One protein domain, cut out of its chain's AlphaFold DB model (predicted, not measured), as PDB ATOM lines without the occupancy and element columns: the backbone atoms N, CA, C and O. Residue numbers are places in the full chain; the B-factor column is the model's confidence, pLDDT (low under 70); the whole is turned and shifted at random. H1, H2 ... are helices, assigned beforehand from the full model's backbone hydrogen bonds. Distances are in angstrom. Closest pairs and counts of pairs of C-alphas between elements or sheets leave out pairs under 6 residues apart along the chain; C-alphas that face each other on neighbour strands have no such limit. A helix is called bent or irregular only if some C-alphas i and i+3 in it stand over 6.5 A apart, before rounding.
ATOM      1  N   MET A 153     168.353 189.850 174.932       68.88
ATOM      2  CA  MET A 153     167.686 188.724 174.267       68.88
ATOM      3  C   MET A 153     168.560 187.458 174.191       68.88
ATOM      4  O   MET A 153     168.147 186.445 173.628       68.88
ATOM      5  N   SER A 154     169.791 187.487 174.717       72.00
ATOM      6  CA  SER A 154     170.702 186.340 174.670       72.00
ATOM      7  C   SER A 154     170.356 185.296 175.730       72.00
ATOM      8  O   SER A 154     170.686 185.429 176.911       72.00
ATOM      9  N   PHE A 155     169.777 184.175 175.293       72.25
ATOM     10  CA  PHE A 155     169.516 183.032 176.172       72.25
ATOM     11  C   PHE A 155     170.790 182.421 176.774       72.25
ATOM     12  O   PHE A 155     170.738 181.901 177.888       72.25
ATOM     13  N   GLY A 156     171.927 182.502 176.072       78.44
ATOM     14  CA  GLY A 156     173.208 181.955 176.532       78.44
ATOM     15  C   GLY A 156     173.842 182.756 177.673       78.44
ATOM     16  O   GLY A 156     174.469 182.170 178.550       78.44
ATOM     17  N   LYS A 157     173.630 184.077 177.704       79.38
ATOM     18  CA  LYS A 157     174.223 184.974 178.711       79.38
ATOM     19  C   LYS A 157     173.303 185.275 179.900       79.38
ATOM     20  O   LYS A 157     173.754 185.843 180.887       79.38
ATOM     21  N   ARG A 158     172.032 184.851 179.882       82.94
ATOM     22  CA  ARG A 158     171.043 185.179 180.936       82.94
ATOM     23  C   ARG A 158     171.496 184.836 182.364       82.94
ATOM     24  O   ARG A 158     171.238 185.598 183.287       82.94
ATOM     25  N   ILE A 159     172.173 183.695 182.549       85.88
ATOM     26  CA  ILE A 159     172.653 183.250 183.870       85.88
ATOM     27  C   ILE A 159     173.829 184.116 184.327       85.88
ATOM     28  O   ILE A 159     173.928 184.438 185.508       85.88
ATOM     29  N   GLU A 160     174.705 184.494 183.397       85.06
ATOM     30  CA  GLU A 160     175.840 185.377 183.656       85.06
ATOM     31  C   GLU A 160     175.358 186.772 184.070       85.06
ATOM     32  O   GLU A 160     175.752 187.250 185.128       85.06
ATOM     33  N   ILE A 161     174.420 187.364 183.318       85.19
ATOM     34  CA  ILE A 161     173.814 188.665 183.648       85.19
ATOM     35  C   ILE A 161     173.116 188.611 185.006       85.19
ATOM     36  O   ILE A 161     173.308 189.496 185.831       85.19
ATOM     37  N   ALA A 162     172.309 187.575 185.261       85.44
ATOM     38  CA  ALA A 162     171.588 187.446 186.525       85.44
ATOM     39  C   ALA A 162     172.549 187.316 187.715       85.44
ATOM     40  O   ALA A 162     172.330 187.929 188.760       85.44
ATOM     41  N   ARG A 163     173.637 186.549 187.554       86.62
ATOM     42  CA  ARG A 163     174.690 186.440 188.570       86.62
ATOM     43  C   ARG A 163     175.375 187.780 188.797       86.62
ATOM     44  O   ARG A 163     175.527 188.183 189.943       86.62
ATOM     45  N   HIS A 164     175.740 188.468 187.722       87.56
ATOM     46  CA  HIS A 164     176.388 189.770 187.786       87.56
ATOM     47  C   HIS A 164     175.503 190.832 188.447       87.56
ATOM     48  O   HIS A 164     175.967 191.539 189.333       87.56
ATOM     49  N   GLY A 165     174.210 190.877 188.112       88.12
ATOM     50  CA  GLY A 165     173.235 191.739 188.782       88.12
ATOM     51  C   GLY A 165     173.105 191.426 190.275       88.12
ATOM     52  O   GLY A 165     173.064 192.328 191.105       88.12
ATOM     53  N   PHE A 166     173.104 190.146 190.651       89.19
ATOM     54  CA  PHE A 166     173.083 189.758 192.062       89.19
ATOM     55  C   PHE A 166     174.375 190.168 192.800       89.19
ATOM     56  O   PHE A 166     174.314 190.637 193.940       89.19
ATOM     57  N   GLU A 167     175.538 190.050 192.152       86.38
ATOM     58  CA  GLU A 167     176.825 190.526 192.675       86.38
ATOM     59  C   GLU A 167     176.846 192.050 192.851       86.38
ATOM     60  O   GLU A 167     177.166 192.533 193.941       86.38
ATOM     61  N   SER A 168     176.484 192.808 191.813       87.38
ATOM     62  CA  SER A 168     176.545 194.273 191.808       87.38
ATOM     63  C   SER A 168     175.595 194.887 192.836       87.38
ATOM     64  O   SER A 168     176.010 195.741 193.623       87.38
ATOM     65  N   VAL A 169     174.362 194.380 192.927       89.38
ATOM     66  CA  VAL A 169     173.390 194.816 193.939       89.38
ATOM     67  C   VAL A 169     173.863 194.466 195.347       89.38
ATOM     68  O   VAL A 169     173.725 195.284 196.251       89.38
ATOM     69  N   THR A 170     174.480 193.297 195.557       88.38
ATOM     70  CA  THR A 170     175.024 192.944 196.879       88.38
ATOM     71  C   THR A 170     176.160 193.882 197.290       88.38
ATOM     72  O   THR A 170     176.236 194.279 198.453       88.38
ATOM     73  N   LEU A 171     177.047 194.247 196.360       85.56
ATOM     74  CA  LEU A 171     178.126 195.200 196.629       85.56
ATOM     75  C   LEU A 171     177.577 196.589 196.960       85.56
ATOM     76  O   LEU A 171     178.054 197.217 197.904       85.56
ATOM     77  N   ARG A 172     176.547 197.042 196.236       85.69
ATOM     78  CA  ARG A 172     175.858 198.303 196.531       85.69
ATOM     79  C   ARG A 172     175.187 198.269 197.903       85.69
ATOM     80  O   ARG A 172     175.406 199.172 198.697       85.69
ATOM     81  N   LEU A 173     174.465 197.191 198.211       88.31
ATOM     82  CA  LEU A 173     173.830 196.976 199.513       88.31
ATOM     83  C   LEU A 173     174.844 196.997 200.660       88.31
ATOM     84  O   LEU A 173     174.529 197.439 201.755       88.31
ATOM     85  N   ALA A 174     176.056 196.499 200.428       88.06
ATOM     86  CA  ALA A 174     177.121 196.535 201.419       88.06
ATOM     87  C   ALA A 174     177.707 197.936 201.616       88.06
ATOM     88  O   ALA A 174     178.074 198.287 202.733       88.06
ATOM     89  N   LYS A 175     177.828 198.699 200.524       87.44
ATOM     90  CA  LYS A 175     178.349 200.066 200.524       87.44
ATOM     91  C   LYS A 175     177.394 201.027 201.234       87.44
ATOM     92  O   LYS A 175     177.848 201.821 202.046       87.44
ATOM     93  N   ASP A 176     176.099 200.892 200.969       90.00
ATOM     94  CA  ASP A 176     175.046 201.772 201.489       90.00
ATOM     95  C   ASP A 176     174.246 201.082 202.609       90.00
ATOM     96  O   ASP A 176     173.048 201.308 202.780       90.00
ATOM     97  N   TYR A 177     174.889 200.165 203.339       90.62
ATOM     98  CA  TYR A 177     174.202 199.259 204.257       90.62
ATOM     99  C   TYR A 177     173.402 199.996 205.329       90.62
ATOM    100  O   TYR A 177     172.261 199.620 205.581       90.62
ATOM    101  N   ASP A 178     173.985 201.023 205.947       90.56
ATOM    102  CA  ASP A 178     173.355 201.725 207.065       90.56
ATOM    103  C   ASP A 178     172.094 202.478 206.622       90.56
ATOM    104  O   ASP A 178     171.043 202.314 207.238       90.56
ATOM    105  N   GLU A 179     172.164 203.193 205.495       91.81
ATOM    106  CA  GLU A 179     171.024 203.902 204.899       91.81
ATOM    107  C   GLU A 179     169.907 202.928 204.498       91.81
ATOM    108  O   GLU A 179     168.755 203.069 204.911       91.81
ATOM    109  N   LEU A 180     170.247 201.880 203.741       92.75
ATOM    110  CA  LEU A 180     169.267 200.900 203.268       92.75
ATOM    111  C   LEU A 180     168.639 200.123 204.429       92.75
ATOM    112  O   LEU A 180     167.453 199.796 204.383       92.75
ATOM    113  N   ARG A 181     169.419 199.831 205.476       94.00
ATOM    114  CA  ARG A 181     168.933 199.195 206.703       94.00
ATOM    115  C   ARG A 181     167.954 200.100 207.434       94.00
ATOM    116  O   ARG A 181     166.928 199.597 207.880       94.00
ATOM    117  N   GLU A 182     168.267 201.383 207.590       94.44
ATOM    118  CA  GLU A 182     167.397 202.336 208.280       94.44
ATOM    119  C   GLU A 182     166.048 202.456 207.566       94.44
ATOM    120  O   GLU A 182     165.002 202.256 208.189       94.44
ATOM    121  N   VAL A 183     166.070 202.673 206.247       94.62
ATOM    122  CA  VAL A 183     164.852 202.766 205.434       94.62
ATOM    123  C   VAL A 183     164.052 201.466 205.511       94.62
ATOM    124  O   VAL A 183     162.863 201.496 205.814       94.62
ATOM    125  N   ALA A 184     164.687 200.308 205.308       94.44
ATOM    126  CA  ALA A 184     164.006 199.014 205.375       94.44
ATOM    127  C   ALA A 184     163.408 198.729 206.765       94.44
ATOM    128  O   ALA A 184     162.302 198.189 206.865       94.44
ATOM    129  N   ALA A 185     164.089 199.138 207.840       95.38
ATOM    130  CA  ALA A 185     163.617 198.959 209.208       95.38
ATOM    131  C   ALA A 185     162.328 199.745 209.495       95.38
ATOM    132  O   ALA A 185     161.465 199.223 210.205       95.38
ATOM    133  N   ARG A 186     162.137 200.935 208.896       95.56
ATOM    134  CA  ARG A 186     160.865 201.690 208.989       95.56
ATOM    135  C   ARG A 186     159.660 200.892 208.486       95.56
ATOM    136  O   ARG A 186     158.546 201.118 208.948       95.56
ATOM    137  N   HIS A 187     159.894 199.929 207.593       95.75
ATOM    138  CA  HIS A 187     158.875 199.055 207.001       95.75
ATOM    139  C   HIS A 187     158.907 197.624 207.551       95.75
ATOM    140  O   HIS A 187     158.309 196.723 206.967       95.75
ATOM    141  N   GLY A 188     159.611 197.389 208.664       95.12
ATOM    142  CA  GLY A 188     159.690 196.073 209.306       95.12
ATOM    143  C   GLY A 188     160.539 195.046 208.548       95.12
ATOM    144  O   GLY A 188     160.404 193.846 208.786       95.12
ATOM    145  N   ILE A 189     161.411 195.489 207.636       94.56
ATOM    146  CA  ILE A 189     162.286 194.616 206.849       94.56
ATOM    147  C   ILE A 189     163.694 194.629 207.448       94.56
ATOM    148  O   ILE A 189     164.386 195.646 207.447       94.56
ATOM    149  N   GLU A 190     164.152 193.472 207.929       93.75
ATOM    150  CA  GLU A 190     165.504 193.319 208.469       93.75
ATOM    151  C   GLU A 190     166.517 192.965 207.369       93.75
ATOM    152  O   GLU A 190     166.434 191.916 206.719       93.75
ATOM    153  N   ILE A 191     167.549 193.798 207.214       91.06
ATOM    154  CA  ILE A 191     168.702 193.497 206.361       91.06
ATOM    155  C   ILE A 191     169.837 192.932 207.220       91.06
ATOM    156  O   ILE A 191     170.576 193.664 207.875       91.06
ATOM    157  N   SER A 192     170.023 191.612 207.193       90.44
ATOM    158  CA  SER A 192     171.061 190.941 207.989       90.44
ATOM    159  C   SER A 192     172.483 191.254 207.497       90.44
ATOM    160  O   SER A 192     172.914 190.749 206.452       90.44
ATOM    161  N   ALA A 193     173.265 191.982 208.305       88.75
ATOM    162  CA  ALA A 193     174.686 192.247 208.050       88.75
ATOM    163  C   ALA A 193     175.485 190.950 207.837       88.75
ATOM    164  O   ALA A 193     176.348 190.860 206.962       88.75
ATOM    165  N   THR A 194     175.173 189.908 208.613       89.31
ATOM    166  CA  THR A 194     175.830 188.598 208.523       89.31
ATOM    167  C   THR A 194     175.590 187.940 207.166       89.31
ATOM    168  O   THR A 194     176.531 187.408 206.569       89.31
ATOM    169  N   ARG A 195     174.355 187.998 206.639       86.56
ATOM    170  CA  ARG A 195     174.039 187.456 205.305       86.56
ATOM    171  C   ARG A 195     174.749 188.250 204.214       86.56
ATOM    172  O   ARG A 195     175.395 187.628 203.373       86.56
ATOM    173  N   VAL A 196     174.721 189.583 204.274       87.56
ATOM    174  CA  VAL A 196     175.412 190.455 203.307       87.56
ATOM    175  C   VAL A 196     176.916 190.150 203.281       87.56
ATOM    176  O   VAL A 196     177.459 189.793 202.235       87.56
ATOM    177  N   ARG A 197     177.584 190.135 204.444       86.00
ATOM    178  CA  ARG A 197     179.016 189.787 204.562       86.00
ATOM    179  C   ARG A 197     179.328 188.387 204.027       86.00
ATOM    180  O   ARG A 197     180.349 188.197 203.366       86.00
ATOM    181  N   LYS A 198     178.475 187.392 204.303       87.12
ATOM    182  CA  LYS A 198     178.660 186.014 203.815       87.12
ATOM    183  C   LYS A 198     178.607 185.948 202.288       87.12
ATOM    184  O   LYS A 198     179.435 185.258 201.692       87.12
ATOM    185  N   VAL A 199     177.668 186.661 201.670       85.44
ATOM    186  CA  VAL A 199     177.518 186.704 200.211       85.44
ATOM    187  C   VAL A 199     178.718 187.412 199.568       85.44
ATOM    188  O   VAL A 199     179.333 186.841 198.669       85.44
ATOM    189  N   ILE A 200     179.158 188.559 200.100       84.94
ATOM    190  CA  ILE A 200     180.371 189.251 199.617       84.94
ATOM    191  C   ILE A 200     181.603 188.348 199.710       84.94
ATOM    192  O   ILE A 200     182.355 188.225 198.748       84.94
ATOM    193  N   ARG A 201     181.813 187.670 200.850       83.69
ATOM    194  CA  ARG A 201     182.946 186.744 201.028       83.69
ATOM    195  C   ARG A 201     182.907 185.591 200.029       83.69
ATOM    196  O   ARG A 201     183.960 185.154 199.573       83.69
ATOM    197  N   ARG A 202     181.716 185.077 199.701       82.62
ATOM    198  CA  ARG A 202     181.559 184.032 198.683       82.62
ATOM    199  C   ARG A 202     182.011 184.540 197.314       82.62
ATOM    200  O   ARG A 202     182.820 183.868 196.683       82.62
ATOM    201  N   PHE A 203     181.572 185.728 196.907       78.19
ATOM    202  CA  PHE A 203     181.998 186.320 195.638       78.19
ATOM    203  C   PHE A 203     183.479 186.659 195.611       78.19
ATOM    204  O   PHE A 203     184.138 186.388 194.614       78.19
ATOM    205  N   ALA A 204     184.034 187.171 196.708       70.31
ATOM    206  CA  ALA A 204     185.466 187.420 196.819       70.31
ATOM    207  C   ALA A 204     186.276 186.127 196.628       70.31
ATOM    208  O   ALA A 204     187.258 186.141 195.898       70.31
ATOM    209  N   LYS A 205     185.834 184.992 197.189       68.06
ATOM    210  CA  LYS A 205     186.481 183.680 196.994       68.06
ATOM    211  C   LYS A 205     186.311 183.118 195.580       68.06
ATOM    212  O   LYS A 205     187.240 182.518 195.047       68.06
ATOM    213  N   GLU A 206     185.133 183.281 194.979       64.69
ATOM    214  CA  GLU A 206     184.881 182.878 193.587       64.69
ATOM    215  C   GLU A 206     185.706 183.738 192.606       64.69
ATOM    216  O   GLU A 206     186.250 183.199 191.644       64.69
ATOM    217  N   ARG A 207     185.895 185.033 192.904       58.12
ATOM    218  CA  ARG A 207     186.723 185.977 192.136       58.12
ATOM    219  C   ARG A 207     188.218 185.915 192.455       58.12
ATOM    220  O   ARG A 207     188.999 186.222 191.575       58.12
ATOM    221  N   GLU A 208     188.669 185.495 193.637       50.00
ATOM    222  CA  GLU A 208     190.105 185.297 193.933       50.00
ATOM    223  C   GLU A 208     190.721 184.154 193.117       50.00
ATOM    224  O   GLU A 208     191.922 184.162 192.842       50.00
ATOM    225  N   LYS A 209     189.897 183.215 192.635       51.41
ATOM    226  CA  LYS A 209     190.309 182.278 191.580       51.41
ATOM    227  C   LYS A 209     190.648 182.994 190.258       51.41
ATOM    228  O   LYS A 209     191.403 182.453 189.457       51.41
ATOM    229  N   THR A 210     190.176 184.224 190.075       53.59
ATOM    230  CA  THR A 210     190.319 185.078 188.888       53.59
ATOM    231  C   THR A 210     191.025 186.395 189.277       53.59
ATOM    232  O   THR A 210     190.419 187.442 189.484       53.59
ATOM    233  N   ARG A 211     192.347 186.319 189.464       39.97
ATOM    234  CA  ARG A 211     193.229 187.351 190.053       39.97
ATOM    235  C   ARG A 211     193.066 188.765 189.451       39.97
ATOM    236  O   ARG A 211     193.468 188.958 188.311       39.97
ATOM    237  N   ALA A 212     192.631 189.765 190.239       46.78
ATOM    238  CA  ALA A 212     192.915 191.190 189.941       46.78
ATOM    239  C   ALA A 212     192.698 192.227 191.077       46.78
ATOM    240  O   ALA A 212     193.305 193.290 191.017       46.78
ATOM    241  N   TRP A 213     191.892 191.989 192.121       50.94
ATOM    242  CA  TRP A 213     191.319 193.121 192.892       50.94
ATOM    243  C   TRP A 213     191.733 193.295 194.367       50.94
ATOM    244  O   TRP A 213     191.002 193.908 195.141       50.94
ATOM    245  N   ARG A 214     192.950 192.885 194.761       46.59
ATOM    246  CA  ARG A 214     193.506 193.197 196.103       46.59
ATOM    247  C   ARG A 214     193.466 194.694 196.469       46.59
ATOM    248  O   ARG A 214     193.332 195.016 197.639       46.59
ATOM    249  N   ARG A 215     193.518 195.598 195.483       45.47
ATOM    250  CA  ARG A 215     193.637 197.052 195.703       45.47
ATOM    251  C   ARG A 215     192.343 197.762 196.123       45.47
ATOM    252  O   ARG A 215     192.424 198.759 196.826       45.47
ATOM    253  N   ILE A 216     191.159 197.268 195.737       51.75
ATOM    254  CA  ILE A 216     189.882 197.900 196.145       51.75
ATOM    255  C   ILE A 216     189.557 197.589 197.611       51.75
ATOM    256  O   ILE A 216     189.018 198.433 198.323       51.75
ATOM    257  N   PHE A 217     189.926 196.397 198.089       48.06
ATOM    258  CA  PHE A 217     189.685 196.003 199.477       48.06
ATOM    259  C   PHE A 217     190.466 196.856 200.488       48.06
ATOM    260  O   PHE A 217     189.989 197.054 201.599       48.06
ATOM    261  N   GLU A 218     191.617 197.421 200.129       52.41
ATOM    262  CA  GLU A 218     192.401 198.245 201.061       52.41
ATOM    263  C   GLU A 218     191.755 199.614 201.352       52.41
ATOM    264  O   GLU A 218     191.921 200.136 202.451       52.41
ATOM    265  N   GLN A 219     190.957 200.175 200.434       47.66
ATOM    266  CA  GLN A 219     190.384 201.520 200.599       47.66
ATOM    267  C   GLN A 219     189.032 201.544 201.333       47.66
ATOM    268  O   GLN A 219     188.769 202.470 202.097       47.66
ATOM    269  N   THR A 220     188.185 200.523 201.172       50.81
ATOM    270  CA  THR A 220     186.826 200.519 201.758       50.81
ATOM    271  C   THR A 220     186.785 199.988 203.199       50.81
ATOM    272  O   THR A 220     185.834 200.227 203.939       50.81
ATOM    273  N   THR A 221     187.832 199.288 203.644       50.00
ATOM    274  CA  THR A 221     187.837 198.603 204.952       50.00
ATOM    275  C   THR A 221     188.108 199.556 206.132       50.00
ATOM    276  O   THR A 221     187.782 199.237 207.273       50.00
ATOM    277  N   GLY A 222     188.615 200.772 205.882       46.00
ATOM    278  CA  GLY A 222     188.977 201.735 206.933       46.00
ATOM    279  C   GLY A 222     187.807 202.371 207.700       46.00
ATOM    280  O   GLY A 222     188.026 202.937 208.771       46.00
ATOM    281  N   ALA A 223     186.576 202.303 207.181       49.38
ATOM    282  CA  ALA A 223     185.377 202.765 207.893       49.38
ATOM    283  C   ALA A 223     184.762 201.655 208.768       49.38
ATOM    284  O   ALA A 223     184.345 201.913 209.890       49.38
ATOM    285  N   LEU A 224     184.801 200.401 208.297       47.72
ATOM    286  CA  LEU A 224     184.292 199.228 209.021       47.72
ATOM    287  C   LEU A 224     185.212 198.760 210.161       47.72
ATOM    288  O   LEU A 224     184.732 198.133 211.100       47.72
ATOM    289  N   LEU A 225     186.516 199.050 210.094       51.09
ATOM    290  CA  LEU A 225     187.490 198.684 211.136       51.09
ATOM    291  C   LEU A 225     187.516 199.647 212.332       51.09
ATOM    292  O   LEU A 225     188.001 199.274 213.390       51.09
ATOM    293  N   ARG A 226     186.992 200.872 212.202       51.62
ATOM    294  CA  ARG A 226     187.014 201.853 213.303       51.62
ATOM    295  C   ARG A 226     185.941 201.618 214.365       51.62
ATOM    296  O   ARG A 226     186.112 202.042 215.495       51.62
ATOM    297  N   GLN A 227     184.876 200.887 214.039       49.25
ATOM    298  CA  GLN A 227     183.838 200.525 215.012       49.25
ATOM    299  C   GLN A 227     184.193 199.299 215.871       49.25
ATOM    300  O   GLN A 227     183.419 198.939 216.748       49.25
ATOM    301  N   SER A 228     185.339 198.645 215.641       45.06
ATOM    302  CA  SER A 228     185.790 197.514 216.466       45.06
ATOM    303  C   SER A 228     186.706 197.900 217.631       45.06
ATOM    304  O   SER A 228     187.169 197.005 218.327       45.06
ATOM    305  N   GLU A 229     186.991 199.187 217.843       42.22
ATOM    306  CA  GLU A 229     187.782 199.645 219.001       42.22
ATOM    307  C   GLU A 229     186.920 200.204 220.152       42.22
ATOM    308  O   GLU A 229     187.449 200.442 221.232       42.22
ATOM    309  N   GLU A 230     185.599 200.345 219.972       43.94
ATOM    310  CA  GLU A 230     184.685 200.914 220.986       43.94
ATOM    311  C   GLU A 230     183.526 199.981 221.416       43.94
ATOM    312  O   GLU A 230     182.587 200.442 222.064       43.94
ATOM    313  N   ALA A 231     183.573 198.680 221.099       37.66
ATOM    314  CA  ALA A 231     182.529 197.707 221.470       37.66
ATOM    315  C   ALA A 231     183.070 196.492 222.234       37.66
ATOM    316  O   ALA A 231     184.106 195.936 221.804       37.66
TER     317      ALA A 231
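AT A GLANCE: This is residues 153 to 231 of the 231 residues of the protein "Patatin-like phospholipase family protein" of Thermoleophilaceae bacterium (UniProt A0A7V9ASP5). Two longer helices, H1 and H3, make an open V, while H2 turns away from the end of H1 and H4 touches no helix. Residues 153 to 165 and 183 to 188 are among those that stick out. The printed part has 79 residues with four named helices, H1 to H4 in order, and no named strand: all helix. It is loose, radius of gyration of the C-alphas 15.3 A, and flat, spanning 48 by 35 by 16 A.

IN THESE COORDINATES: H1, residues 158 to 175, begins at C-alpha (171.043, 185.179, 180.936) and is 25.7 A long. H2 is residues 177 to 186. H3, residues 193 to 208, is 22.0 A long. H4, residues 214 to 224, ends at C-alpha (184.292, 199.228, 209.021); it is only just irregular, with C-alphas 220 and 223 6.7 A apart.

HOW THE PARTS SIT: H1 touches H3 with residues 167 to 174 alone, and H3 touches H1 with residues 196 to 203 alone; the closest C-alphas of the two, those of Ala 174 and Val 196, are 6.6 A apart. They run opposite ways at a steep tilt of 53 degrees. H2 is close to H1 but not clearly touching, about perpendicular at 88 degrees; the closest C-alphas, of Leu 173 and Leu 180, are 7.1 A apart. H4 is apart from H1, H2 and H3. In H1, H2 and H3 every O i to N i+4 pair is within hydrogen-bond range; in H4, 0 of 7 are, and 2 of 8 O i to N i+3 pairs.

THE WHOLE: The farthest C-alphas, of Met 153 and Glu 230, are 51.2 A apart. The printed part has no cut and no long link. Residues 153 and 205 to 231 have pLDDT under 70.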